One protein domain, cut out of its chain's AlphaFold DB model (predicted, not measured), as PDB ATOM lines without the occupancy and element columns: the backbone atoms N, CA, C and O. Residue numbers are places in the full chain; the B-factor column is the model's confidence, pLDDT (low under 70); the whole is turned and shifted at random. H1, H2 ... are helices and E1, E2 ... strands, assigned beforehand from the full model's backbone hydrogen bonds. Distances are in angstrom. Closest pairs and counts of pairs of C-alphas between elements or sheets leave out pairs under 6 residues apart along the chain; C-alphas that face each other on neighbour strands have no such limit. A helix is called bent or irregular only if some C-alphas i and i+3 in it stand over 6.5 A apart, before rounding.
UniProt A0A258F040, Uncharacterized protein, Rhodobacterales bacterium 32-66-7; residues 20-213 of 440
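AT A GLANCE: This is residues 20 to 213 of the 440 residues of an uncharacterized protein of Rhodobacterales bacterium 32-66-7 (UniProt A0A258F040). A strongly twisted sheet of five antiparallel strands has helix H3 over one face, and part of the long helix H7 packs on H3, away from the sheet. H5 and H6 pack together near the sheet's E1 and E2 side, the small hairpin E6 and E7 lies far out at one end, and residues 191 to 213 swing round outside the body. The printed part has 194 residues, with seven named helices and seven named strands, in the order E1 H1 E2 H2 E3 H3 E4 E5 H4 H5 E6 E7 H6 H7, and its class is mixed. The large sheet's order is E1 E2 E3 E4 E5. The whole is compact, with a radius of gyration of the C-alphas of 17.1 A and spans of 49 by 37 by 34 A.

HOW THE PARTS SIT: Look first at the sheet of E1, residues 26 to 30, E2, 48 to 53, E3, 68 to 73, E4, 98 to 105, and E5, 108 to 115. Across its neighbour pairs in order, find N 27 and O 52 at 2.9 A, N 50 and O 68 at 2.8 A, N 69 and O 104 at 2.8 A, and N 101 and O 112 at 2.8 A, each within hydrogen-bond range. E4 and E5 form a hairpin, and E4 bends by 53 degrees at residue 102. H3, residues 81 to 94, is on the sheet at a height over the sheet of 9.2 A and runs along E4, at 10 degrees on the local plane. H2, residues 58 to 61, is on the opposite face, over none of the strands, at a height over the sheet of 4.3 A, only just above the sheet's level. H1, residues 33 to 39, and H5, residues 127 to 132, only graze the sheet. H7, residues 171 to 190, touches H3 with residues 181 to 189 alone, at a steep tilt of 42 degrees, the same way; the closest C-alphas, of Ser 86 and Val 185, are 5.4 A apart. H4, residues 118 to 121, touches H3, with the closest C-alphas, of Leu 92 and Ala 118, at 5.8 A. H6, residues 163 to 169, touches H5 at a steep tilt of 54 degrees, opposite ways; the closest C-alphas, of Ala 131 and Ala 164, are 5.6 A apart. E6, residues 147 to 149, and E7, 155 to 157, form an antiparallel hairpin with N 156 and O 148 at 2.8 A, within hydrogen-bond range. Every O i to N i+4 pair is within range in H1 and H6, against 9 of 10 in H3, 14 of 16 in H7 and 0 of 2 in H5, which has 2 of 3 O i to N i+3 pairs within range; H2 and H4 are too short for an i+4 pair.

IN THESE COORDINATES: Find C-alpha 26 at (32.848, 82.426, 40.760), where E1 begins. E4 measures 21.1 A, E5 23.1 A and H3 20.9 A from first to last C-alpha. H5 is irregular, with C-alphas 128 and 131 at 7.9 A. From C-alpha 171 at (32.154, 95.837, 47.694), H7 runs 29.9 A to C-alpha 190 at (49.485, 88.758, 24.402).

THE WHOLE: The two C-alphas farthest apart, of Gly 95 and Asp 151, are 53.0 A apart. The printed part has no cut, and the link from H5 to E6, 14 residues, is long. The mean pLDDT of the printed part is 76.1; look for values under 70 at residues 42 to 45, 139 to 160 and 187 to 213.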
ATOM      1  N   VAL A  20      37.479  87.516  40.941       92.06
ATOM      2  CA  VAL A  20      36.278  87.094  40.207       92.06
ATOM      3  C   VAL A  20      36.731  86.382  38.945       92.06
ATOM      4  O   VAL A  20      37.396  87.003  38.124       92.06
ATOM      5  N   SER A  21      36.381  85.104  38.808       94.44
ATOM      6  CA  SER A  21      36.714  84.277  37.646       94.44
ATOM      7  C   SER A  21      35.609  84.358  36.589       94.44
ATOM      8  O   SER A  21      34.495  83.901  36.871       94.44
ATOM      9  N   PRO A  22      35.892  84.895  35.385       92.56
ATOM     10  CA  PRO A  22      34.982  84.834  34.242       92.56
ATOM     11  C   PRO A  22      34.713  83.413  33.737       92.56
ATOM     12  O   PRO A  22      33.619  83.132  33.267       92.56
ATOM     13  N   ALA A  23      35.675  82.491  33.834       94.75
ATOM     14  CA  ALA A  23      35.478  81.125  33.354       94.75
ATOM     15  C   ALA A  23      34.545  80.300  34.245       94.75
ATOM     16  O   ALA A  23      33.882  79.381  33.765       94.75
ATOM     17  N   LEU A  24      34.533  80.584  35.549       96.06
ATOM     18  CA  LEU A  24      33.768  79.818  36.530       96.06
ATOM     19  C   LEU A  24      32.524  80.548  37.039       96.06
ATOM     20  O   LEU A  24      31.769  79.952  37.806       96.06
ATOM     21  N   ASP A  25      32.311  81.811  36.667       95.50
ATOM     22  CA  ASP A  25      31.312  82.695  37.278       95.50
ATOM     23  C   ASP A  25      31.366  82.617  38.816       95.50
ATOM     24  O   ASP A  25      30.377  82.358  39.511       95.50
ATOM     25  N   ALA A  26      32.577  82.731  39.362       96.12
ATOM     26  CA  ALA A  26      32.848  82.426  40.760       96.12
ATOM     27  C   ALA A  26      33.762  83.458  41.414       96.12
ATOM     28  O   ALA A  26      34.636  84.050  40.785       96.12
ATOM     29  N   VAL A  27      33.581  83.626  42.723       95.44
ATOM     30  CA  VAL A  27      34.503  84.380  43.572       95.44
ATOM     31  C   VAL A  27      35.486  83.405  44.191       95.44
ATOM     32  O   VAL A  27      35.084  82.469  44.887       95.44
ATOM     33  N   LEU A  28      36.767  83.649  43.960       94.94
ATOM     34  CA  LEU A  28      37.881  82.837  44.412       94.94
ATOM     35  C   LEU A  28      38.753  83.620  45.397       94.94
ATOM     36  O   LEU A  28      38.857  84.844  45.321       94.94
ATOM     37  N   LEU A  29      39.417  82.900  46.297       88.88
ATOM     38  CA  LEU A  29      40.524  83.436  47.088       88.88
ATOM     39  C   LEU A  29      41.773  82.576  46.901       88.88
ATOM     40  O   LEU A  29      41.649  81.348  46.848       88.88
ATOM     41  N   PRO A  30      42.970  83.184  46.851       84.69
ATOM     42  CA  PRO A  30      44.209  82.424  46.948       84.69
ATOM     43  C   PRO A  30      44.287  81.732  48.313       84.69
ATOM     44  O   PRO A  30      43.841  82.277  49.325       84.69
ATOM     45  N   ILE A  31      44.861  80.530  48.370       79.69
ATOM     46  CA  ILE A  31      44.993  79.796  49.632       79.69
ATOM     47  C   ILE A  31      46.216  80.287  50.422       79.69
ATOM     48  O   ILE A  31      47.297  79.696  50.394       79.69
ATOM     49  N   THR A  32      46.015  81.363  51.183       79.12
ATOM     50  CA  THR A  32      46.969  81.880  52.178       79.12
ATOM     51  C   THR A  32      46.800  81.187  53.536       79.12
ATOM     52  O   THR A  32      45.853  80.424  53.761       79.12
ATOM     53  N   ALA A  33      47.691  81.466  54.494       74.06
ATOM     54  CA  ALA A  33      47.554  80.960  55.863       74.06
ATOM     55  C   ALA A  33      46.232  81.399  56.528       74.06
ATOM     56  O   ALA A  33      45.551  80.575  57.148       74.06
ATOM     57  N   ALA A  34      45.832  82.661  56.336       74.25
ATOM     58  CA  ALA A  34      44.565  83.195  56.834       74.25
ATOM     59  C   ALA A  34      43.359  82.471  56.209       74.25
ATOM     60  O   ALA A  34      42.433  82.075  56.917       74.25
ATOM     61  N   VAL A  35      43.403  82.208  54.898       79.00
ATOM     62  CA  VAL A  35      42.348  81.470  54.187       79.00
ATOM     63  C   VAL A  35      42.265  80.017  54.659       79.00
ATOM     64  O   VAL A  35      41.168  79.529  54.928       79.00
ATOM     65  N   ARG A  36      43.397  79.321  54.847       78.69
ATOM     66  CA  ARG A  36      43.394  77.949  55.391       78.69
ATOM     67  C   ARG A  36      42.715  77.879  56.756       78.69
ATOM     68  O   ARG A  36      41.891  76.991  56.979       78.69
ATOM     69  N   LYS A  37      43.037  78.824  57.645       76.38
ATOM     70  CA  LYS A  37      42.457  78.933  58.989       76.38
ATOM     71  C   LYS A  37      40.951  79.193  58.928       76.38
ATOM     72  O   LYS A  37      40.184  78.455  59.543       76.38
ATOM     73  N   GLU A  38      40.525  80.186  58.152       77.62
ATOM     74  CA  GLU A  38      39.120  80.603  58.083       77.62
ATOM     75  C   GLU A  38      38.216  79.533  57.443       77.62
ATOM     76  O   GLU A  38      37.118  79.255  57.930       77.62
ATOM     77  N   PHE A  39      38.696  78.869  56.386       81.38
ATOM     78  CA  PHE A  39      37.939  77.854  55.640       81.38
ATOM     79  C   PHE A  39      38.158  76.423  56.158       81.38
ATOM     80  O   PHE A  39      37.555  75.481  55.637       81.38
ATOM     81  N   LYS A  40      38.977  76.251  57.209       80.81
ATOM     82  CA  LYS A  40      39.326  74.954  57.822       80.81
ATOM     83  C   LYS A  40      39.909  73.959  56.813       80.81
ATOM     84  O   LYS A  40      39.538  72.780  56.776       80.81
ATOM     85  N   LEU A  41      40.801  74.462  55.967       78.56
ATOM     86  CA  LEU A  41      41.488  73.674  54.948       78.56
ATOM     87  C   LEU A  41      42.676  72.927  55.564       78.56
ATOM     88  O   LEU A  41      43.205  73.316  56.606       78.56
ATOM     89  N   GLY A  42      43.117  71.853  54.907       67.44
ATOM     90  CA  GLY A  42      44.339  71.149  55.301       67.44
ATOM     91  C   GLY A  42      45.571  72.068  55.304       67.44
ATOM     92  O   GLY A  42      45.665  72.999  54.509       67.44
ATOM     93  N   LYS A  43      46.555  71.779  56.170       65.44
ATOM     94  CA  LYS A  43      47.786  72.589  56.315       65.44
ATOM     95  C   LYS A  43      48.564  72.767  55.002       65.44
ATOM     96  O   LYS A  43      49.184  73.805  54.813       65.44
ATOM     97  N   LYS A  44      48.494  71.772  54.110       65.81
ATOM     98  CA  LYS A  44      49.151  71.746  52.791       65.81
ATOM     99  C   LYS A  44      48.239  72.190  51.637       65.81
ATOM    100  O   LYS A  44      48.603  72.014  50.484       65.81
ATOM    101  N   ALA A  45      47.038  72.701  51.919       68.25
ATOM    102  CA  ALA A  45      46.160  73.182  50.860       68.25
ATOM    103  C   ALA A  45      46.810  74.374  50.136       68.25
ATOM    104  O   ALA A  45      47.265  75.322  50.785       68.25
ATOM    105  N   ALA A  46      46.817  74.300  48.806       77.94
ATOM    106  CA  ALA A  46      47.331  75.302  47.880       77.94
ATOM    107  C   ALA A  46      46.347  75.474  46.708       77.94
ATOM    108  O   ALA A  46      45.430  74.665  46.550       77.94
ATOM    109  N   GLY A  47      46.517  76.538  45.926       85.00
ATOM    110  CA  GLY A  47      45.628  76.895  44.821       85.00
ATOM    111  C   GLY A  47      44.569  77.916  45.216       85.00
ATOM    112  O   GLY A  47      44.870  78.888  45.916       85.00
ATOM    113  N   ALA A  48      43.334  77.717  44.759       91.44
ATOM    114  CA  ALA A  48      42.241  78.668  44.946       91.44
ATOM    115  C   ALA A  48      41.051  78.032  45.676       91.44
ATOM    116  O   ALA A  48      40.624  76.930  45.343       91.44
ATOM    117  N   VAL A  49      40.472  78.733  46.654       93.56
ATOM    118  CA  VAL A  49      39.206  78.326  47.278       93.56
ATOM    119  C   VAL A  49      38.036  79.046  46.615       93.56
ATOM    120  O   VAL A  49      38.055  80.265  46.454       93.56
ATOM    121  N   VAL A  50      36.999  78.296  46.257       96.94
ATOM    122  CA  VAL A  50      35.727  78.816  45.759       96.94
ATOM    123  C   VAL A  50      34.946  79.374  46.939       96.94
ATOM    124  O   VAL A  50      34.452  78.636  47.794       96.94
ATOM    125  N   VAL A  51      34.816  80.692  47.006       95.31
ATOM    126  CA  VAL A  51      34.089  81.381  48.077       95.31
ATOM    127  C   VAL A  51      32.620  81.543  47.733       95.31
ATOM    128  O   VAL A  51      31.771  81.441  48.616       95.31
ATOM    129  N   SER A  52      32.304  81.779  46.465       96.06
ATOM    130  CA  SER A  52      30.935  81.968  45.994       96.06
ATOM    131  C   SER A  52      30.820  81.613  44.525       96.06
ATOM    132  O   SER A  52      31.812  81.669  43.805       96.06
ATOM    133  N   VAL A  53      29.618  81.246  44.096       96.00
ATOM    134  CA  VAL A  53      29.325  80.868  42.711       96.00
ATOM    135  C   VAL A  53      28.033  81.546  42.273       96.00
ATOM    136  O   VAL A  53      27.066  81.598  43.048       96.00
ATOM    137  N   GLU A  54      28.023  82.072  41.053       95.25
ATOM    138  CA  GLU A  54      26.856  82.694  40.443       95.25
ATOM    139  C   GLU A  54      25.723  81.672  40.246       95.25
ATOM    140  O   GLU A  54      25.947  80.589  39.696       95.25
ATOM    141  N   PRO A  55      24.486  81.992  40.664       93.94
ATOM    142  CA  PRO A  55      23.338  81.134  40.408       93.94
ATOM    143  C   PRO A  55      23.079  80.943  38.908       93.94
ATOM    144  O   PRO A  55      22.819  81.905  38.188       93.94
ATOM    145  N   ASN A  56      23.029  79.690  38.461       92.19
ATOM    146  CA  ASN A  56      22.941  79.271  37.056       92.19
ATOM    147  C   ASN A  56      24.135  79.691  36.177       92.19
ATOM    148  O   ASN A  56      24.029  79.595  34.952       92.19
ATOM    149  N   GLY A  57      25.242  80.139  36.776       92.81
ATOM    150  CA  GLY A  57      26.503  80.360  36.070       92.81
ATOM    151  C   GLY A  57      27.205  79.046  35.723       92.81
ATOM    152  O   GLY A  57      26.790  77.960  36.151       92.81
ATOM    153  N   ILE A  58      28.300  79.143  34.971       94.88
ATOM    154  CA  ILE A  58      29.123  78.010  34.531       94.88
ATOM    155  C   ILE A  58      29.584  77.178  35.729       94.88
ATOM    156  O   ILE A  58      29.413  75.957  35.741       94.88
ATOM    157  N   GLY A  59      30.100  77.824  36.777       95.38
ATOM    158  CA  GLY A  59      30.573  77.130  37.968       95.38
ATOM    159  C   GLY A  59      29.492  76.262  38.606       95.38
ATOM    160  O   GLY A  59      29.724  75.085  38.882       95.38
ATOM    161  N   GLU A  60      28.285  76.802  38.800       95.81
ATOM    162  CA  GLU A  60      27.192  76.051  39.426       95.81
ATOM    163  C   GLU A  60      26.703  74.925  38.510       95.81
ATOM    164  O   GLU A  60      26.460  73.812  38.985       95.81
ATOM    165  N   LEU A  61      26.616  75.184  37.199       96.19
ATOM    166  CA  LEU A  61      26.182  74.212  36.195       96.19
ATOM    167  C   LEU A  61      27.053  72.948  36.198       96.19
ATOM    168  O   LEU A  61      26.523  71.838  36.130       96.19
ATOM    169  N   TYR A  62      28.371  73.112  36.328       96.69
ATOM    170  CA  TYR A  62      29.325  72.000  36.388       96.69
ATOM    171  C   TYR A  62      29.617  71.518  37.815       96.69
ATOM    172  O   TYR A  62      30.438  70.626  38.032       96.69
ATOM    173  N   GLY A  63      28.889  72.041  38.803       95.62
ATOM    174  CA  GLY A  63      28.885  71.523  40.163       95.62
ATOM    175  C   GLY A  63      30.001  72.054  41.052       95.62
ATOM    176  O   GLY A  63      30.283  71.419  42.070       95.62
ATOM    177  N   PHE A  64      30.624  73.188  40.728       97.06
ATOM    178  CA  PHE A  64      31.402  73.943  41.705       97.06
ATOM    179  C   PHE A  64      30.493  74.479  42.801       97.06
ATOM    180  O   PHE A  64      29.362  74.916  42.591       97.06
ATOM    181  N   GLU A  65      31.001  74.419  44.018       94.75
ATOM    182  CA  GLU A  65      30.264  74.799  45.199       94.75
ATOM    183  C   GLU A  65      31.163  75.620  46.127       94.75
ATOM    184  O   GLU A  65      32.353  75.329  46.245       94.75
ATOM    185  N   PRO A  66      30.607  76.574  46.892       93.94
ATOM    186  CA  PRO A  66      31.385  77.255  47.912       93.94
ATOM    187  C   PRO A  66      32.048  76.269  48.883       93.94
ATOM    188  O   PRO A  66      31.418  75.299  49.337       93.94
ATOM    189  N   GLY A  67      33.315  76.530  49.193       91.00
ATOM    190  CA  GLY A  67      34.204  75.672  49.974       91.00
ATOM    191  C   GLY A  67      34.918  74.581  49.173       91.00
ATOM    192  O   GLY A  67      35.597  73.755  49.783       91.00
ATOM    193  N   ASP A  68      34.747  74.533  47.851       95.38
ATOM    194  CA  ASP A  68      35.628  73.749  46.987       95.38
ATOM    195  C   ASP A  68      37.009  74.404  46.919       95.38
ATOM    196  O   ASP A  68      37.131  75.624  46.950       95.38
ATOM    197  N   VAL A  69      38.045  73.587  46.824       93.00
ATOM    198  CA  VAL A  69      39.427  74.002  46.603       93.00
ATOM    199  C   VAL A  69      39.852  73.462  45.252       93.00
ATOM    200  O   VAL A  69      39.718  72.263  45.024       93.00
ATOM    201  N   ILE A  70      40.355  74.333  44.390       95.38
ATOM    202  CA  ILE A  70      40.908  74.017  43.078       95.38
ATOM    203  C   ILE A  70      42.424  74.009  43.220       95.38
ATOM    204  O   ILE A  70      43.008  75.023  43.609       95.38
ATOM    205  N   THR A  71      43.042  72.868  42.934       87.94
ATOM    206  CA  THR A  71      44.494  72.685  43.039       87.94
ATOM    207  C   THR A  71      45.159  72.617  41.676       87.94
ATOM    208  O   THR A  71      46.278  73.100  41.537       87.94
ATOM    209  N   GLU A  72      44.484  72.039  40.681       86.56
ATOM    210  CA  GLU A  72      45.044  71.828  39.345       86.56
ATOM    211  C   GLU A  72      43.983  72.028  38.250       86.56
ATOM    212  O   GLU A  72      42.782  71.841  38.488       86.56
ATOM    213  N   LEU A  73      44.448  72.398  37.057       91.19
ATOM    214  CA  LEU A  73      43.696  72.514  35.812       91.19
ATOM    215  C   LEU A  73      44.517  71.875  34.682       91.19
ATOM    216  O   LEU A  73      45.644  72.295  34.449       91.19
ATOM    217  N   ASP A  74      43.963  70.887  33.982       88.25
ATOM    218  CA  ASP A  74      44.617  70.171  32.873       88.25
ATOM    219  C   ASP A  74      46.035  69.689  33.233       88.25
ATOM    220  O   ASP A  74      47.007  69.960  32.526       88.25
ATOM    221  N   ASP A  75      46.150  69.024  34.389       83.12
ATOM    222  CA  ASP A  75      47.401  68.535  34.993       83.12
ATOM    223  C   ASP A  75      48.414  69.641  35.375       83.12
ATOM    224  O   ASP A  75      49.559  69.361  35.732       83.12
ATOM    225  N   LYS A  76      48.005  70.917  35.339       80.06
ATOM    226  CA  LYS A  76      48.822  72.067  35.743       80.06
ATOM    227  C   LYS A  76      48.402  72.599  37.101       80.06
ATOM    228  O   LYS A  76      47.227  72.840  37.361       80.06
ATOM    229  N   ILE A  77      49.386  72.860  37.953       78.12
ATOM    230  CA  ILE A  77      49.164  73.394  39.298       78.12
ATOM    231  C   ILE A  77      48.647  74.829  39.217       78.12
ATOM    232  O   ILE A  77      49.220  75.675  38.530       78.12
ATOM    233  N   ILE A  78      47.615  75.117  40.001       78.81
ATOM    234  CA  ILE A  78      47.117  76.469  40.227       78.81
ATOM    235  C   ILE A  78      47.864  77.063  41.419       78.81
ATOM    236  O   ILE A  78      47.794  76.533  42.529       78.81
ATOM    237  N   ARG A  79      48.570  78.180  41.213       73.56
ATOM    238  CA  ARG A  79      49.245  78.915  42.299       73.56
ATOM    239  C   ARG A  79      48.420  80.114  42.744       73.56
ATOM    240  O   ARG A  79      48.324  80.396  43.937       73.56
ATOM    241  N   ARG A  80      47.788  80.791  41.788       76.81
ATOM    242  CA  ARG A  80      46.940  81.965  41.988       76.81
ATOM    243  C   ARG A  80      45.592  81.750  41.301       76.81
ATOM    244  O   ARG A  80      45.540  81.100  40.262       76.81
ATOM    245  N   PRO A  81      44.503  82.350  41.809       85.94
ATOM    246  CA  PRO A  81      43.193  82.271  41.162       85.94
ATOM    247  C   PRO A  81      43.196  82.675  39.682       85.94
ATOM    248  O   PRO A  81      42.488  82.065  38.892       85.94
ATOM    249  N   VAL A  82      44.026  83.654  39.308       82.38
ATOM    250  CA  VAL A  82      44.133  84.142  37.926       82.38
ATOM    251  C   VAL A  82      44.678  83.112  36.942       82.38
ATOM    252  O   VAL A  82      44.325  83.144  35.766       82.38
ATOM    253  N   ASP A  83      45.474  82.155  37.426       81.44
ATOM    254  CA  ASP A  83      46.060  81.118  36.580       81.44
ATOM    255  C   ASP A  83      44.953  80.270  35.918       81.44
ATOM    256  O   ASP A  83      45.101  79.861  34.771       81.44
ATOM    257  N   ILE A  84      43.809  80.089  36.596       91.06
ATOM    258  CA  ILE A  84      42.638  79.370  36.075       91.06
ATOM    259  C   ILE A  84      42.122  80.032  34.793       91.06
ATOM    260  O   ILE A  84      42.005  79.377  33.759       91.06
ATOM    261  N   ASP A  85      41.828  81.333  34.838       91.69
ATOM    262  CA  ASP A  85      41.248  82.035  33.690       91.69
ATOM    263  C   ASP A  85      42.265  82.249  32.573       91.69
ATOM    264  O   ASP A  85      41.904  82.154  31.401       91.69
ATOM    265  N   SER A  86      43.543  82.469  32.901       85.56
ATOM    266  CA  SER A  86      44.606  82.538  31.895       85.56
ATOM    267  C   SER A  86      44.754  81.221  31.131       85.56
ATOM    268  O   SER A  86      44.781  81.229  29.900       85.56
ATOM    269  N   MET A  87      44.803  80.082  31.827       86.81
ATOM    270  CA  MET A  87      44.914  78.769  31.185       86.81
ATOM    271  C   MET A  87      43.670  78.427  30.361       86.81
ATOM    272  O   MET A  87      43.791  77.961  29.228       86.81
ATOM    273  N   ILE A  88      42.476  78.723  30.881       93.25
ATOM    274  CA  ILE A  88      41.225  78.501  30.149       93.25
ATOM    275  C   ILE A  88      41.166  79.379  28.904       93.25
ATOM    276  O   ILE A  88      40.900  78.886  27.810       93.25
ATOM    277  N   LYS A  89      41.463  80.678  29.029       90.75
ATOM    278  CA  LYS A  89      41.466  81.599  27.890       90.75
ATOM    279  C   LYS A  89      42.470  81.175  26.825       90.75
ATOM    280  O   LYS A  89      42.175  81.287  25.636       90.75
ATOM    281  N   TYR A  90      43.624  80.663  27.240       88.19
ATOM    282  CA  TYR A  90      44.590  80.094  26.317       88.19
ATOM    283  C   TYR A  90      44.041  78.887  25.561       88.19
ATOM    284  O   TYR A  90      44.060  78.897  24.331       88.19
ATOM    285  N   GLY A  91      43.519  77.887  26.276       89.75
ATOM    286  CA  GLY A  91      42.947  76.693  25.652       89.75
ATOM    287  C   GLY A  91      41.814  77.050  24.691       89.75
ATOM    288  O   GLY A  91      41.801  76.603  23.548       89.75
ATOM    289  N   LEU A  92      40.926  77.973  25.079       93.62
ATOM    290  CA  LEU A  92      39.869  78.487  24.201       93.62
ATOM    291  C   LEU A  92      40.432  79.109  22.910       93.62
ATOM    292  O   LEU A  92      39.890  78.880  21.830       93.62
ATOM    293  N   ASN A  93      41.525  79.878  22.995       88.94
ATOM    294  CA  ASN A  93      42.193  80.446  21.818       88.94
ATOM    295  C   ASN A  93      42.881  79.370  20.955       88.94
ATOM    296  O   ASN A  93      43.003  79.553  19.743       88.94
ATOM    297  N   ALA A  94      43.313  78.261  21.561       89.19
ATOM    298  CA  ALA A  94      43.867  77.094  20.875       89.19
ATOM    299  C   ALA A  94      42.788  76.173  20.264       89.19
ATOM    300  O   ALA A  94      43.110  75.311  19.444       89.19
ATOM    301  N   GLY A  95      41.510  76.388  20.596       94.25
ATOM    302  CA  GLY A  95      40.371  75.612  20.100       94.25
ATOM    303  C   GLY A  95      39.878  74.522  21.054       94.25
ATOM    304  O   GLY A  95      38.997  73.742  20.678       94.25
ATOM    305  N   ASP A  96      40.405  74.473  22.276       95.19
ATOM    306  CA  ASP A  96      39.904  73.594  23.326       95.19
ATOM    307  C   ASP A  96      38.537  74.065  23.822       95.19
ATOM    308  O   ASP A  96      38.162  75.234  23.731       95.19
ATOM    309  N   SER A  97      37.763  73.121  24.348       96.25
ATOM    310  CA  SER A  97      36.437  73.397  24.919       96.25
ATOM    311  C   SER A  97      36.149  72.609  26.187       96.25
ATOM    312  O   SER A  97      35.088  72.792  26.773       96.25
ATOM    313  N   PHE A  98      37.068  71.742  26.617       97.50
ATOM    314  CA  PHE A  98      36.952  70.945  27.831       97.50
ATOM    315  C   PHE A  98      38.143  71.236  28.731       97.50
ATOM    316  O   PHE A  98      39.272  71.168  28.259       97.50
ATOM    317  N   PHE A  99      37.871  71.506  30.006       97.56
ATOM    318  CA  PHE A  99      38.896  71.785  31.010       97.56
ATOM    319  C   PHE A  99      38.674  70.894  32.232       97.56
ATOM    320  O   PHE A  99      37.545  70.772  32.731       97.56
ATOM    321  N   PHE A 100      39.742  70.253  32.693       97.38
ATOM    322  CA  PHE A 100      39.739  69.236  33.737       97.38
ATOM    323  C   PHE A 100      40.310  69.821  35.024       97.38
ATOM    324  O   PHE A 100      41.471  70.196  35.089       97.38
ATOM    325  N   PHE A 101      39.493  69.878  36.066       97.50
ATOM    326  CA  PHE A 101      39.868  70.417  37.363       97.50
ATOM    327  C   PHE A 101      40.069  69.304  38.376       97.50
ATOM    328  O   PHE A 101      39.198  68.444  38.560       97.50
ATOM    329  N   ASP A 102      41.163  69.418  39.112       93.69
ATOM    330  CA  ASP A 102      41.471  68.620  40.286       93.69
ATOM    331  C   ASP A 102      41.465  69.504  41.536       93.69
ATOM    332  O   ASP A 102      41.734  70.712  41.505       93.69
ATOM    333  N   GLY A 103      41.076  68.912  42.662       92.00
ATOM    334  CA  GLY A 103      40.871  69.679  43.873       92.00
ATOM    335  C   GLY A 103      40.291  68.891  45.031       92.00
ATOM    336  O   GLY A 103      40.300  67.656  45.070       92.00
ATOM    337  N   THR A 104      39.750  69.615  46.009       88.38
ATOM    338  CA  THR A 104      39.091  69.006  47.161       88.38
ATOM    339  C   THR A 104      37.785  69.694  47.529       88.38
ATOM    340  O   THR A 104      37.588  70.885  47.327       88.38
ATOM    341  N   ARG A 105      36.884  68.935  48.144       88.56
ATOM    342  CA  ARG A 105      35.699  69.445  48.826       88.56
ATOM    343  C   ARG A 105      35.641  68.837  50.210       88.56
ATOM    344  O   ARG A 105      35.619  67.615  50.346       88.56
ATOM    345  N   LYS A 106      35.596  69.679  51.248       84.69
ATOM    346  CA  LYS A 106      35.634  69.219  52.652       84.69
ATOM    347  C   LYS A 106      36.816  68.262  52.897       84.69
ATOM    348  O   LYS A 106      36.636  67.200  53.494       84.69
ATOM    349  N   ASN A 107      37.990  68.623  52.376       79.44
ATOM    350  CA  ASN A 107      39.233  67.842  52.443       79.44
ATOM    351  C   ASN A 107      39.157  66.442  51.795       79.44
ATOM    352  O   ASN A 107      39.916  65.549  52.159       79.44
ATOM    353  N   ARG A 108      38.241  66.220  50.843       84.75
ATOM    354  CA  ARG A 108      38.166  64.994  50.032       84.75
ATOM    355  C   ARG A 108      38.388  65.326  48.572       84.75
ATOM    356  O   ARG A 108      37.829  66.316  48.111       84.75
ATOM    357  N   ALA A 109      39.143  64.492  47.863       89.12
ATOM    358  CA  ALA A 109      39.414  64.680  46.442       89.12
ATOM    359  C   ALA A 109      38.115  64.858  45.638       89.12
ATOM    360  O   ALA A 109      37.130  64.142  45.856       89.12
ATOM    361  N   LYS A 110      38.123  65.825  44.724       93.25
ATOM    362  CA  LYS A 110      37.025  66.132  43.813       93.25
ATOM    363  C   LYS A 110      37.616  66.465  42.448       93.25
ATOM    364  O   LYS A 110      38.488  67.319  42.364       93.25
ATOM    365  N   LYS A 111      37.088  65.812  41.412       96.69
ATOM    366  CA  LYS A 111      37.362  66.131  40.011       96.69
ATOM    367  C   LYS A 111      36.132  66.765  39.381       96.69
ATOM    368  O   LYS A 111      35.017  66.306  39.646       96.69
ATOM    369  N   THR A 112      36.339  67.767  38.541       97.75
ATOM    370  CA  THR A 112      35.279  68.446  37.788       97.75
ATOM    371  C   THR A 112      35.739  68.623  36.348       97.75
ATOM    372  O   THR A 112      36.899  68.919  36.112       97.75
ATOM    373  N   ILE A 113      34.841  68.448  35.382       97.62
ATOM    374  CA  ILE A 113      35.117  68.754  33.976       97.62
ATOM    375  C   ILE A 113      34.104  69.806  33.566       97.62
ATOM    376  O   ILE A 113      32.905  69.592  33.767       97.62
ATOM    377  N   ILE A 114      34.572  70.916  33.007       97.44
ATOM    378  CA  ILE A 114      33.685  71.911  32.407       97.44
ATOM    379  C   ILE A 114      33.801  71.842  30.895       97.44
ATOM    380  O   ILE A 114      34.889  71.619  30.364       97.44
ATOM    381  N   GLN A 115      32.680  72.061  30.217       97.12
ATOM    382  CA  GLN A 115      32.678  72.406  28.807       97.12
ATOM    383  C   GLN A 115      32.389  73.902  28.679       97.12
ATOM    384  O   GLN A 115      31.358  74.373  29.167       97.12
ATOM    385  N   LEU A 116      33.286  74.644  28.041       96.69
ATOM    386  CA  LEU A 116      33.190  76.094  27.924       96.69
ATOM    387  C   LEU A 116      33.495  76.529  26.492       96.69
ATOM    388  O   LEU A 116      34.468  76.074  25.897       96.69
ATOM    389  N   ALA A 117      32.656  77.407  25.945       94.62
ATOM    390  CA  ALA A 117      32.877  78.032  24.647       94.62
ATOM    391  C   ALA A 117      33.460  79.444  24.812       94.62
ATOM    392  O   ALA A 117      33.241  80.109  25.829       94.62
ATOM    393  N   ALA A 118      34.170  79.934  23.794       92.94
ATOM    394  CA  ALA A 118      34.771  81.268  23.825       92.94
ATOM    395  C   ALA A 118      33.720  82.381  23.970       92.94
ATOM    396  O   ALA A 118      33.976  83.399  24.614       92.94
ATOM    397  N   GLU A 119      32.525  82.178  23.408       92.44
ATOM    398  CA  GLU A 119      31.398  83.100  23.532       92.44
ATOM    399  C   GLU A 119      30.811  83.111  24.943       92.44
ATOM    400  O   GLU A 119      30.327  84.150  25.385       92.44
ATOM    401  N   ASP A 120      30.841  81.972  25.640       92.81
ATOM    402  CA  ASP A 120      30.383  81.871  27.024       92.81
ATOM    403  C   ASP A 120      31.372  82.553  27.971       92.81
ATOM    404  O   ASP A 120      30.948  83.366  28.784       92.81
ATOM    405  N   TYR A 121      32.678  82.327  27.789       92.88
ATOM    406  CA  TYR A 121      33.734  83.015  28.545       92.88
ATOM    407  C   TYR A 121      33.682  84.545  28.389       92.88
ATOM    408  O   TYR A 121      34.020  85.286  29.305       92.88
ATOM    409  N   ALA A 122      33.279  85.046  27.216       90.12
ATOM    410  CA  ALA A 122      33.197  86.482  26.948       90.12
ATOM    411  C   ALA A 122      31.965  87.165  27.573       90.12
ATOM    412  O   ALA A 122      31.816  88.387  27.457       90.12
ATOM    413  N   LYS A 123      31.047  86.407  28.188       90.94
ATOM    414  CA  LYS A 123      29.871  86.985  28.842       90.94
ATOM    415  C   LYS A 123      30.291  87.725  30.114       90.94
ATOM    416  O   LYS A 123      31.174  87.271  30.833       90.94
ATOM    417  N   PRO A 124      29.656  88.869  30.413       86.44
ATOM    418  CA  PRO A 124      29.928  89.572  31.651       86.44
ATOM    419  C   PRO A 124      29.390  88.778  32.840       86.44
ATOM    420  O   PRO A 124      28.235  88.349  32.834       86.44
ATOM    421  N   VAL A 125      30.208  88.675  33.880       89.69
ATOM    422  CA  VAL A 125      29.824  88.088  35.164       89.69
ATOM    423  C   VAL A 125      28.848  89.016  35.902       89.69
ATOM    424  O   VAL A 125      29.011  90.243  35.891       89.69
ATOM    425  N   GLY A 126      27.835  88.462  36.579       88.25
ATOM    426  CA  GLY A 126      26.774  89.208  37.274       88.25
ATOM    427  C   GLY A 126      27.194  89.930  38.565       88.25
ATOM    428  O   GLY A 126      26.558  89.774  39.610       88.25
ATOM    429  N   ILE A 127      28.241  90.761  38.521       87.44
ATOM    430  CA  ILE A 127      28.892  91.355  39.706       87.44
ATOM    431  C   ILE A 127      27.970  92.275  40.507       87.44
ATOM    432  O   ILE A 127      28.067  92.348  41.731       87.44
ATOM    433  N   ALA A 128      27.017  92.940  39.851       87.38
ATOM    434  CA  ALA A 128      26.033  93.782  40.533       87.38
ATOM    435  C   ALA A 128      25.215  93.017  41.595       87.38
ATOM    436  O   ALA A 128      24.727  93.613  42.558       87.38
ATOM    437  N   ASP A 129      25.091  91.698  41.435       88.94
ATOM    438  CA  ASP A 129      24.381  90.806  42.344       88.94
ATOM    439  C   ASP A 129      25.319  89.870  43.123       88.94
ATOM    440  O   ASP A 129      24.835  88.982  43.828       88.94
ATOM    441  N   VAL A 130      26.642  90.096  43.090       89.31
ATOM    442  CA  VAL A 130      27.660  89.216  43.700       89.31
ATOM    443  C   VAL A 130      27.437  88.972  45.193       89.31
ATOM    444  O   VAL A 130      27.670  87.872  45.693       89.31
ATOM    445  N   ALA A 131      26.895  89.959  45.914       86.94
ATOM    446  CA  ALA A 131      26.545  89.845  47.332       86.94
ATOM    447  C   ALA A 131      25.329  88.931  47.600       86.94
ATOM    448  O   ALA A 131      25.123  88.479  48.727       86.94
ATOM    449  N   ARG A 132      24.503  88.661  46.581       88.69
ATOM    450  CA  ARG A 132      23.316  87.786  46.653       88.69
ATOM    451  C   ARG A 132      23.615  86.345  46.253       88.69
ATOM    452  O   ARG A 132      22.755  85.482  46.436       88.69
ATOM    453  N   TRP A 133      24.792  86.092  45.697       91.50
ATOM    454  CA  TRP A 133      25.201  84.762  45.286       91.50
ATOM    455  C   TRP A 133      25.311  83.802  46.467       91.50
ATOM    456  O   TRP A 133      25.420  84.186  47.639       91.50
ATOM    457  N   ARG A 134      25.283  82.509  46.147       86.81
ATOM    458  CA  ARG A 134      25.465  81.464  47.144       86.81
ATOM    459  C   ARG A 134      26.931  81.442  47.568       86.81
ATOM    460  O   ARG A 134      27.768  80.936  46.835       86.81
ATOM    461  N   GLY A 135      27.209  81.919  48.778       88.00
ATOM    462  CA  GLY A 135      28.559  81.949  49.337       88.00
ATOM    463  C   GLY A 135      28.845  80.920  50.431       88.00
ATOM    464  O   GLY A 135      27.936  80.311  51.012       88.00
ATOM    465  N   TYR A 136      30.131  80.750  50.732       87.00
ATOM    466  CA  TYR A 136      30.631  79.956  51.847       87.00
ATOM    467  C   TYR A 136      30.246  80.629  53.163       87.00
ATOM    468  O   TYR A 136      30.312  81.847  53.293       87.00
ATOM    469  N   ASN A 137      29.808  79.836  54.137       83.44
ATOM    470  CA  ASN A 137      29.440  80.324  55.461       83.44
ATOM    471  C   ASN A 137      29.791  79.247  56.497       83.44
ATOM    472  O   ASN A 137      29.447  78.081  56.305       83.44
ATOM    473  N   THR A 138      30.429  79.617  57.607       70.06
ATOM    474  CA  THR A 138      30.863  78.666  58.653       70.06
ATOM    475  C   THR A 138      29.837  78.481  59.785       70.06
ATOM    476  O   THR A 138      30.061  77.687  60.700       70.06
ATOM    477  N   GLY A 139      28.687  79.167  59.722       56.66
ATOM    478  CA  GLY A 139      27.614  79.131  60.727       56.66
ATOM    479  C   GLY A 139      26.325  78.411  60.295       56.66
ATOM    480  O   GLY A 139      26.011  78.283  59.112       56.66
ATOM    481  N   ALA A 140      25.528  77.959  61.273       43.16
ATOM    482  CA  ALA A 140      24.203  77.380  61.028       43.16
ATOM    483  C   ALA A 140      23.225  78.417  60.436       43.16
ATOM    484  O   ALA A 140      23.227  79.585  60.827       43.16
ATOM    485  N   ARG A 141      22.339  77.972  59.530       37.62
ATOM    486  CA  ARG A 141      21.286  78.774  58.871       37.62
ATOM    487  C   ARG A 141      20.511  79.607  59.911       37.62
ATOM    488  O   ARG A 141      19.717  79.060  60.669       37.62
ATOM    489  N   GLY A 142      20.748  80.921  59.956       40.41
ATOM    490  CA  GLY A 142      20.072  81.851  60.877       40.41
ATOM    491  C   GLY A 142      20.927  82.416  62.017       40.41
ATOM    492  O   GLY A 142      20.468  83.320  62.712       40.41
ATOM    493  N   ALA A 143      22.170  81.968  62.182       41.88
ATOM    494  CA  ALA A 143      23.156  82.661  62.999       41.88
ATOM    495  C   ALA A 143      23.928  83.641  62.103       41.88
ATOM    496  O   ALA A 143      25.014  83.320  61.634       41.88
ATOM    497  N   ARG A 144      23.371  84.838  61.850       45.31
ATOM    498  CA  ARG A 144      24.244  85.978  61.521       45.31
ATOM    499  C   ARG A 144      25.265  86.031  62.650       45.31
ATOM    500  O   ARG A 144      24.848  86.027  63.816       45.31
ATOM    501  N   GLY A 145      26.555  85.957  62.326       46.34
ATOM    502  CA  GLY A 145      27.610  86.004  63.330       46.34
ATOM    503  C   GLY A 145      27.357  87.169  64.284       46.34
ATOM    504  O   GLY A 145      26.746  88.175  63.910       46.34
ATOM    505  N   LYS A 146      27.792  87.052  65.542       44.56
ATOM    506  CA  LYS A 146      27.834  88.203  66.458       44.56
ATOM    507  C   LYS A 146      28.961  89.143  66.025       44.56
ATOM    508  O   LYS A 146      29.908  89.364  66.773       44.56
ATOM    509  N   GLY A 147      28.895  89.605  64.786       53.03
ATOM    510  CA  GLY A 147      29.819  90.565  64.245       53.03
ATOM    511  C   GLY A 147      29.497  91.946  64.795       53.03
ATOM    512  O   GLY A 147      28.323  92.304  64.923       53.03
ATOM    513  N   TYR A 148      30.517  92.713  65.153       46.41
ATOM    514  CA  TYR A 148      30.365  94.137  65.427       46.41
ATOM    515  C   TYR A 148      31.302  94.923  64.524       46.41
ATOM    516  O   TYR A 148      32.430  94.512  64.264       46.41
ATOM    517  N   ARG A 149      30.829  96.074  64.046       46.41
ATOM    518  CA  ARG A 149      31.679  97.032  63.348       46.41
ATOM    519  C   ARG A 149      32.462  97.804  64.405       46.41
ATOM    520  O   ARG A 149      31.848  98.432  65.266       46.41
ATOM    521  N   GLY A 150      33.782  97.676  64.390       44.00
ATOM    522  CA  GLY A 150      34.667  98.450  65.246       44.00
ATOM    523  C   GLY A 150      34.611  99.934  64.897       44.00
ATOM    524  O   GLY A 150      34.187 100.326  63.806       44.00
ATOM    525  N   ASP A 151      35.053 100.770  65.833       36.66
ATOM    526  CA  ASP A 151      35.149 102.225  65.641       36.66
ATOM    527  C   ASP A 151      36.176 102.614  64.552       36.66
ATOM    528  O   ASP A 151      36.224 103.760  64.108       36.66
ATOM    529  N   ASP A 152      36.985 101.650  64.109       46.06
ATOM    530  CA  ASP A 152      37.942 101.708  63.002       46.06
ATOM    531  C   ASP A 152      37.322 101.381  61.630       46.06
ATOM    532  O   ASP A 152      37.990 101.503  60.607       46.06
ATOM    533  N   GLY A 153      36.043 100.993  61.597       41.84
ATOM    534  CA  GLY A 153      35.309 100.646  60.383       41.84
ATOM    535  C   GLY A 153      35.366  99.166  59.995       41.84
ATOM    536  O   GLY A 153      34.579  98.776  59.126       41.84
ATOM    537  N   TYR A 154      36.200  98.354  60.657       39.44
ATOM    538  CA  TYR A 154      36.373  96.924  60.381       39.44
ATOM    539  C   TYR A 154      35.296  96.076  61.066       39.44
ATOM    540  O   TYR A 154      34.812  96.406  62.148       39.44
ATOM    541  N   PHE A 155      34.885  94.978  60.431       44.31
ATOM    542  CA  PHE A 155      33.867  94.078  60.972       44.31
ATOM    543  C   PHE A 155      34.529  92.904  61.700       44.31
ATOM    544  O   PHE A 155      35.225  92.099  61.092       44.31
ATOM    545  N   TYR A 156      34.313  92.809  63.009       44.16
ATOM    546  CA  TYR A 156      34.906  91.787  63.868       44.16
ATOM    547  C   TYR A 156      33.906  90.670  64.125       44.16
ATOM    548  O   TYR A 156      32.896  90.891  64.791       44.16
ATOM    549  N   THR A 157      34.186  89.467  63.635       50.50
ATOM    550  CA  THR A 157      33.339  88.281  63.774       50.50
ATOM    551  C   THR A 157      33.620  87.533  65.082       50.50
ATOM    552  O   THR A 157      34.544  86.738  65.195       50.50
ATOM    553  N   GLY A 158      32.747  87.680  66.084       45.31
ATOM    554  CA  GLY A 158      32.673  86.744  67.221       45.31
ATOM    555  C   GLY A 158      32.050  85.377  66.868       45.31
ATOM    556  O   GLY A 158      31.449  84.733  67.726       45.31
ATOM    557  N   GLY A 159      32.093  84.973  65.596       52.50
ATOM    558  CA  GLY A 159      31.493  83.768  65.014       52.50
ATOM    559  C   GLY A 159      31.748  83.765  63.505       52.50
ATOM    560  O   GLY A 159      31.571  84.813  62.904       52.50
ATOM    561  N   GLY A 160      32.216  82.642  62.946       61.91
ATOM    562  CA  GLY A 160      33.055  82.600  61.731       61.91
ATOM    563  C   GLY A 160      32.491  83.135  60.404       61.91
ATOM    564  O   GLY A 160      31.399  83.689  60.353       61.91
ATOM    565  N   PHE A 161      33.257  82.935  59.320       78.69
ATOM    566  CA  PHE A 161      33.021  83.454  57.969       78.69
ATOM    567  C   PHE A 161      31.558  83.488  57.516       78.69
ATOM    568  O   PHE A 161      30.871  82.456  57.510       78.69
ATOM    569  N   TYR A 162      31.133  84.658  57.040       81.00
ATOM    570  CA  TYR A 162      29.874  84.853  56.334       81.00
ATOM    571  C   TYR A 162      30.124  85.646  55.051       81.00
ATOM    572  O   TYR A 162      30.624  86.768  55.092       81.00
ATOM    573  N   TYR A 163      29.762  85.071  53.906       86.00
ATOM    574  CA  TYR A 163      30.105  85.641  52.603       86.00
ATOM    575  C   TYR A 163      29.524  87.040  52.371       86.00
ATOM    576  O   TYR A 163      30.198  87.883  51.797       86.00
ATOM    577  N   ALA A 164      28.306  87.324  52.843       82.81
ATOM    578  CA  ALA A 164      27.723  88.654  52.646       82.81
ATOM    579  C   ALA A 164      28.507  89.750  53.388       82.81
ATOM    580  O   ALA A 164      28.669  90.839  52.852       82.81
ATOM    581  N   ASP A 165      29.034  89.445  54.579       79.62
ATOM    582  CA  ASP A 165      29.831  90.397  55.361       79.62
ATOM    583  C   ASP A 165      31.199  90.623  54.692       79.62
ATOM    584  O   ASP A 165      31.699  91.745  54.645       79.62
ATOM    585  N   PHE A 166      31.779  89.561  54.120       84.62
ATOM    586  CA  PHE A 166      32.968  89.655  53.273       84.62
ATOM    587  C   PHE A 166      32.697  90.517  52.027       84.62
ATOM    588  O   PHE A 166      33.473  91.419  51.726       84.62
ATOM    589  N   CYS A 167      31.564  90.323  51.346       83.81
ATOM    590  CA  CYS A 167      31.186  91.153  50.204       83.81
ATOM    591  C   CYS A 167      31.008  92.625  50.566       83.81
ATOM    592  O   CYS A 167      31.449  93.478  49.808       83.81
ATOM    593  N   ASP A 168      30.404  92.928  51.714       81.38
ATOM    594  CA  ASP A 168      30.252  94.307  52.183       81.38
ATOM    595  C   ASP A 168      31.615  94.973  52.453       81.38
ATOM    596  O   ASP A 168      31.757  96.180  52.252       81.38
ATOM    597  N   ALA A 169      32.622  94.204  52.887       81.88
ATOM    598  CA  ALA A 169      33.973  94.709  53.129       81.88
ATOM    599  C   ALA A 169      34.740  95.027  51.833       81.88
ATOM    600  O   ALA A 169      35.468  96.015  51.801       81.88
ATOM    601  N   TYR A 170      34.542  94.229  50.778       82.00
ATOM    602  CA  TYR A 170      35.234  94.357  49.486       82.00
ATOM    603  C   TYR A 170      34.326  94.874  48.360       82.00
ATOM    604  O   TYR A 170      34.639  94.703  47.183       82.00
ATOM    605  N   TYR A 171      33.182  95.487  48.683       79.44
ATOM    606  CA  TYR A 171      32.154  95.837  47.694       79.44
ATOM    607  C   TYR A 171      32.703  96.697  46.546       79.44
ATOM    608  O   TYR A 171      32.445  96.412  45.376       79.44
ATOM    609  N   ASP A 172      33.501  97.714  46.879       78.44
ATOM    610  CA  ASP A 172      34.118  98.602  45.889       78.44
ATOM    611  C   ASP A 172      35.249  97.910  45.105       78.44
ATOM    612  O   ASP A 172      35.554  98.318  43.981       78.44
ATOM    613  N   ASP A 173      35.857  96.858  45.664       77.69
ATOM    614  CA  ASP A 173      36.924  96.096  45.012       77.69
ATOM    615  C   ASP A 173      36.375  95.149  43.938       77.69
ATOM    616  O   ASP A 173      37.057  94.942  42.947       77.69
ATOM    617  N   PHE A 174      35.157  94.603  44.048       82.12
ATOM    618  CA  PHE A 174      34.662  93.602  43.084       82.12
ATOM    619  C   PHE A 174      34.659  94.084  41.628       82.12
ATOM    620  O   PHE A 174      35.084  93.349  40.738       82.12
ATOM    621  N   PHE A 175      34.205  95.314  41.379       82.38
ATOM    622  CA  PHE A 175      34.214  95.890  40.030       82.38
ATOM    623  C   PHE A 175      35.639  96.181  39.553       82.38
ATOM    624  O   PHE A 175      35.988  95.866  38.421       82.38
ATOM    625  N   GLN A 176      36.472  96.744  40.430       78.19
ATOM    626  CA  GLN A 176      37.850  97.104  40.093       78.19
ATOM    627  C   GLN A 176      38.714  95.866  39.841       78.19
ATOM    628  O   GLN A 176      39.486  95.841  38.887       78.19
ATOM    629  N   VAL A 177      38.556  94.830  40.665       76.69
ATOM    630  CA  VAL A 177      39.246  93.553  40.508       76.69
ATOM    631  C   VAL A 177      38.780  92.854  39.245       76.69
ATOM    632  O   VAL A 177      39.623  92.345  38.526       76.69
ATOM    633  N   TYR A 178      37.483  92.839  38.936       83.44
ATOM    634  CA  TYR A 178      37.019  92.196  37.710       83.44
ATOM    635  C   TYR A 178      37.580  92.851  36.446       83.44
ATOM    636  O   TYR A 178      38.098  92.153  35.577       83.44
ATOM    637  N   ASP A 179      37.536  94.183  36.365       78.94
ATOM    638  CA  ASP A 179      38.117  94.908  35.232       78.94
ATOM    639  C   ASP A 179      39.629  94.645  35.136       78.94
ATOM    640  O   ASP A 179      40.147  94.375  34.053       78.94
ATOM    641  N   TYR A 180      40.332  94.659  36.275       75.00
ATOM    642  CA  TYR A 180      41.754  94.321  36.339       75.00
ATOM    643  C   TYR A 180      42.027  92.885  35.879       75.00
ATOM    644  O   TYR A 180      42.937  92.670  35.089       75.00
ATOM    645  N   THR A 181      41.231  91.915  36.327       73.50
ATOM    646  CA  THR A 181      41.350  90.504  35.952       73.50
ATOM    647  C   THR A 181      41.270  90.333  34.442       73.50
ATOM    648  O   THR A 181      42.126  89.671  33.862       73.50
ATOM    649  N   LEU A 182      40.275  90.946  33.792       79.69
ATOM    650  CA  LEU A 182      40.125  90.853  32.340       79.69
ATOM    651  C   LEU A 182      41.347  91.424  31.613       79.69
ATOM    652  O   LEU A 182      41.892  90.764  30.731       79.69
ATOM    653  N   ILE A 183      41.811  92.608  32.024       75.69
ATOM    654  CA  ILE A 183      42.987  93.266  31.435       75.69
ATOM    655  C   ILE A 183      44.247  92.416  31.635       75.69
ATOM    656  O   ILE A 183      45.001  92.192  30.693       75.69
ATOM    657  N   TYR A 184      44.463  91.922  32.852       70.31
ATOM    658  CA  TYR A 184      45.641  91.142  33.212       70.31
ATOM    659  C   TYR A 184      45.698  89.814  32.451       70.31
ATOM    660  O   TYR A 184      46.746  89.440  31.929       70.31
ATOM    661  N   VAL A 185      44.563  89.115  32.335       78.00
ATOM    662  CA  VAL A 185      44.473  87.885  31.540       78.00
ATOM    663  C   VAL A 185      44.785  88.172  30.069       78.00
ATOM    664  O   VAL A 185      45.549  87.425  29.461       78.00
ATOM    665  N   GLU A 186      44.249  89.251  29.494       76.56
ATOM    666  CA  GLU A 186      44.565  89.639  28.113       76.56
ATOM    667  C   GLU A 186      46.058  89.946  27.919       76.56
ATOM    668  O   GLU A 186      46.659  89.464  26.958       76.56
ATOM    669  N   GLU A 187      46.682  90.687  28.837       68.88
ATOM    670  CA  GLU A 187      48.105  91.039  28.768       68.88
ATOM    671  C   GLU A 187      49.023  89.809  28.862       68.88
ATOM    672  O   GLU A 187      49.954  89.670  28.060       68.88
ATOM    673  N   ILE A 188      48.734  88.874  29.774       67.06
ATOM    674  CA  ILE A 188      49.465  87.602  29.901       67.06
ATOM    675  C   ILE A 188      49.445  86.815  28.588       67.06
ATOM    676  O   ILE A 188      50.479  86.315  28.139       67.06
ATOM    677  N   ILE A 189      48.276  86.717  27.950       66.81
ATOM    678  CA  ILE A 189      48.122  85.964  26.702       66.81
ATOM    679  C   ILE A 189      48.859  86.650  25.546       66.81
ATOM    680  O   ILE A 189      49.511  85.974  24.752       66.81
ATOM    681  N   VAL A 190      48.795  87.984  25.453       58.81
ATOM    682  CA  VAL A 190      49.485  88.758  24.402       58.81
ATOM    683  C   VAL A 190      51.003  88.665  24.527       58.81
ATOM    684  O   VAL A 190      51.706  88.654  23.519       58.81
ATOM    685  N   THR A 191      51.517  88.599  25.751       58.66
ATOM    686  CA  THR A 191      52.957  88.505  26.009       58.66
ATOM    687  C   THR A 191      53.510  87.082  25.855       58.66
ATOM    688  O   THR A 191      54.709  86.888  26.041       58.66
ATOM    689  N   GLU A 192      52.669  86.096  25.502       53.50
ATOM    690  CA  GLU A 192      52.989  84.657  25.523       53.50
ATOM    691  C   GLU A 192      53.638  84.209  26.850       53.50
ATOM    692  O   GLU A 192      54.383  83.227  26.906       53.50
ATOM    693  N   VAL A 193      53.357  84.915  27.952       50.19
ATOM    694  CA  VAL A 193      53.846  84.558  29.287       50.19
ATOM    695  C   VAL A 193      52.955  83.435  29.812       50.19
ATOM    696  O   VAL A 193      52.079  83.634  30.640       50.19
ATOM    697  N   TYR A 194      53.157  82.212  29.329       49.12
ATOM    698  CA  TYR A 194      52.326  81.048  29.683       49.12
ATOM    699  C   TYR A 194      52.557  80.481  31.100       49.12
ATOM    700  O   TYR A 194      52.248  79.321  31.354       49.12
ATOM    701  N   ILE A 195      53.080  81.279  32.039       45.19
ATOM    702  CA  ILE A 195      53.696  80.821  33.297       45.19
ATOM    703  C   ILE A 195      54.788  79.792  32.975       45.19
ATOM    704  O   ILE A 195      54.637  78.583  33.140       45.19
ATOM    705  N   THR A 196      55.941  80.288  32.537       38.09
ATOM    706  CA  THR A 196      57.171  79.529  32.263       38.09
ATOM    707  C   THR A 196      57.813  78.885  33.517       38.09
ATOM    708  O   THR A 196      58.996  78.571  33.507       38.09
ATOM    709  N   SER A 197      57.051  78.642  34.596       39.53
ATOM    710  CA  SER A 197      57.494  77.950  35.828       39.53
ATOM    711  C   SER A 197      56.580  76.813  36.295       39.53
ATOM    712  O   SER A 197      56.637  76.419  37.461       39.53
ATOM    713  N   ILE A 198      55.711  76.278  35.435       42.78
ATOM    714  CA  ILE A 198      55.112  74.956  35.706       42.78
ATOM    715  C   ILE A 198      56.050  73.834  35.219       42.78
ATOM    716  O   ILE A 198      55.996  72.734  35.750       42.78
ATOM    717  N   GLU A 199      56.982  74.134  34.305       36.09
ATOM    718  CA  GLU A 199      58.041  73.206  33.854       36.09
ATOM    719  C   GLU A 199      59.422  73.460  34.485       36.09
ATOM    720  O   GLU A 199      60.377  72.754  34.173       36.09
ATOM    721  N   SER A 200      59.561  74.476  35.341       32.47
ATOM    722  CA  SER A 200      60.848  74.820  35.945       32.47
ATOM    723  C   SER A 200      60.820  74.613  37.453       32.47
ATOM    724  O   SER A 200      60.187  75.383  38.179       32.47
ATOM    725  N   ASP A 201      61.555  73.599  37.906       37.09
ATOM    726  CA  ASP A 201      61.809  73.297  39.319       37.09
ATOM    727  C   ASP A 201      62.732  74.337  39.994       37.09
ATOM    728  O   ASP A 201      62.902  74.333  41.210       37.09
ATOM    729  N   GLU A 202      63.319  75.259  39.223       30.47
ATOM    730  CA  GLU A 202      64.258  76.276  39.701       30.47
ATOM    731  C   GLU A 202      64.089  77.593  38.923       30.47
ATOM    732  O   GLU A 202      64.961  77.997  38.154       30.47
ATOM    733  N   THR A 203      62.970  78.314  39.052       27.94
ATOM    734  CA  THR A 203      62.986  79.761  38.735       27.94
ATOM    735  C   THR A 203      61.828  80.526  39.368       27.94
ATOM    736  O   THR A 203      60.669  80.396  38.981       27.94
ATOM    737  N   VAL A 204      62.179  81.377  40.333       29.19
ATOM    738  CA  VAL A 204      61.320  82.418  40.906       29.19
ATOM    739  C   VAL A 204      61.198  83.557  39.887       29.19
ATOM    740  O   VAL A 204      62.213  84.041  39.381       29.19
ATOM    741  N   PHE A 205      59.974  83.994  39.577       32.78
ATOM    742  CA  PHE A 205      59.752  85.187  38.756       32.78
ATOM    743  C   PHE A 205      59.792  86.455  39.608       32.78
ATOM    744  O   PHE A 205      59.183  86.521  40.670       32.78
ATOM    745  N   TYR A 206      60.471  87.475  39.083       27.92
ATOM    746  CA  TYR A 206      60.288  88.870  39.471       27.92
ATOM    747  C   TYR A 206      59.209  89.472  38.564       27.92
ATOM    748  O   TYR A 206      59.367  89.454  37.341       27.92
ATOM    749  N   TYR A 207      58.129  89.991  39.145       36.44
ATOM    750  CA  TYR A 207      57.116  90.760  38.422       36.44
ATOM    751  C   TYR A 207      57.565  92.227  38.272       36.44
ATOM    752  O   TYR A 207      58.236  92.776  39.145       36.44
ATOM    753  N   ASP A 208      57.228  92.861  37.144       30.25
ATOM    754  CA  ASP A 208      57.434  94.299  36.939       30.25
ATOM    755  C   ASP A 208      56.357  95.073  37.723       30.25
ATOM    756  O   ASP A 208      55.175  95.034  37.384       30.25
ATOM    757  N   GLU A 209      56.782  95.767  38.784       34.22
ATOM    758  CA  GLU A 209      55.973  96.525  39.759       34.22
ATOM    759  C   GLU A 209      55.105  97.655  39.153       34.22
ATOM    760  O   GLU A 209      54.401  98.366  39.876       34.22
ATOM    761  N   THR A 210      55.169  97.909  37.843       30.50
ATOM    762  CA  THR A 210      54.680  99.173  37.272       30.50
ATOM    763  C   THR A 210      53.273  99.142  36.674       30.50
ATOM    764  O   THR A 210      52.730 100.212  36.364       30.50
ATOM    765  N   VAL A 211      52.613  97.983  36.582       34.81
ATOM    766  CA  VAL A 211      51.263  97.899  35.996       34.81
ATOM    767  C   VAL A 211      50.177  98.093  37.065       34.81
ATOM    768  O   VAL A 211      49.577  97.167  37.595       34.81
ATOM    769  N   ALA A 212      49.910  99.371  37.344       34.84
ATOM    770  CA  ALA A 212      48.642  99.887  37.868       34.84
ATOM    771  C   ALA A 212      48.242  99.555  39.321       34.84
ATOM    772  O   ALA A 212      47.132  99.099  39.551       34.84
ATOM    773  N   GLY A 213      49.053  99.929  40.320       33.50
ATOM    774  CA  GLY A 213      48.582 100.350  41.662       33.50
ATOM    775  C   GLY A 213      47.727  99.371  42.492       33.50
ATOM    776  O   GLY A 213      47.246  99.752  43.559       33.50
TER     777      GLY A 213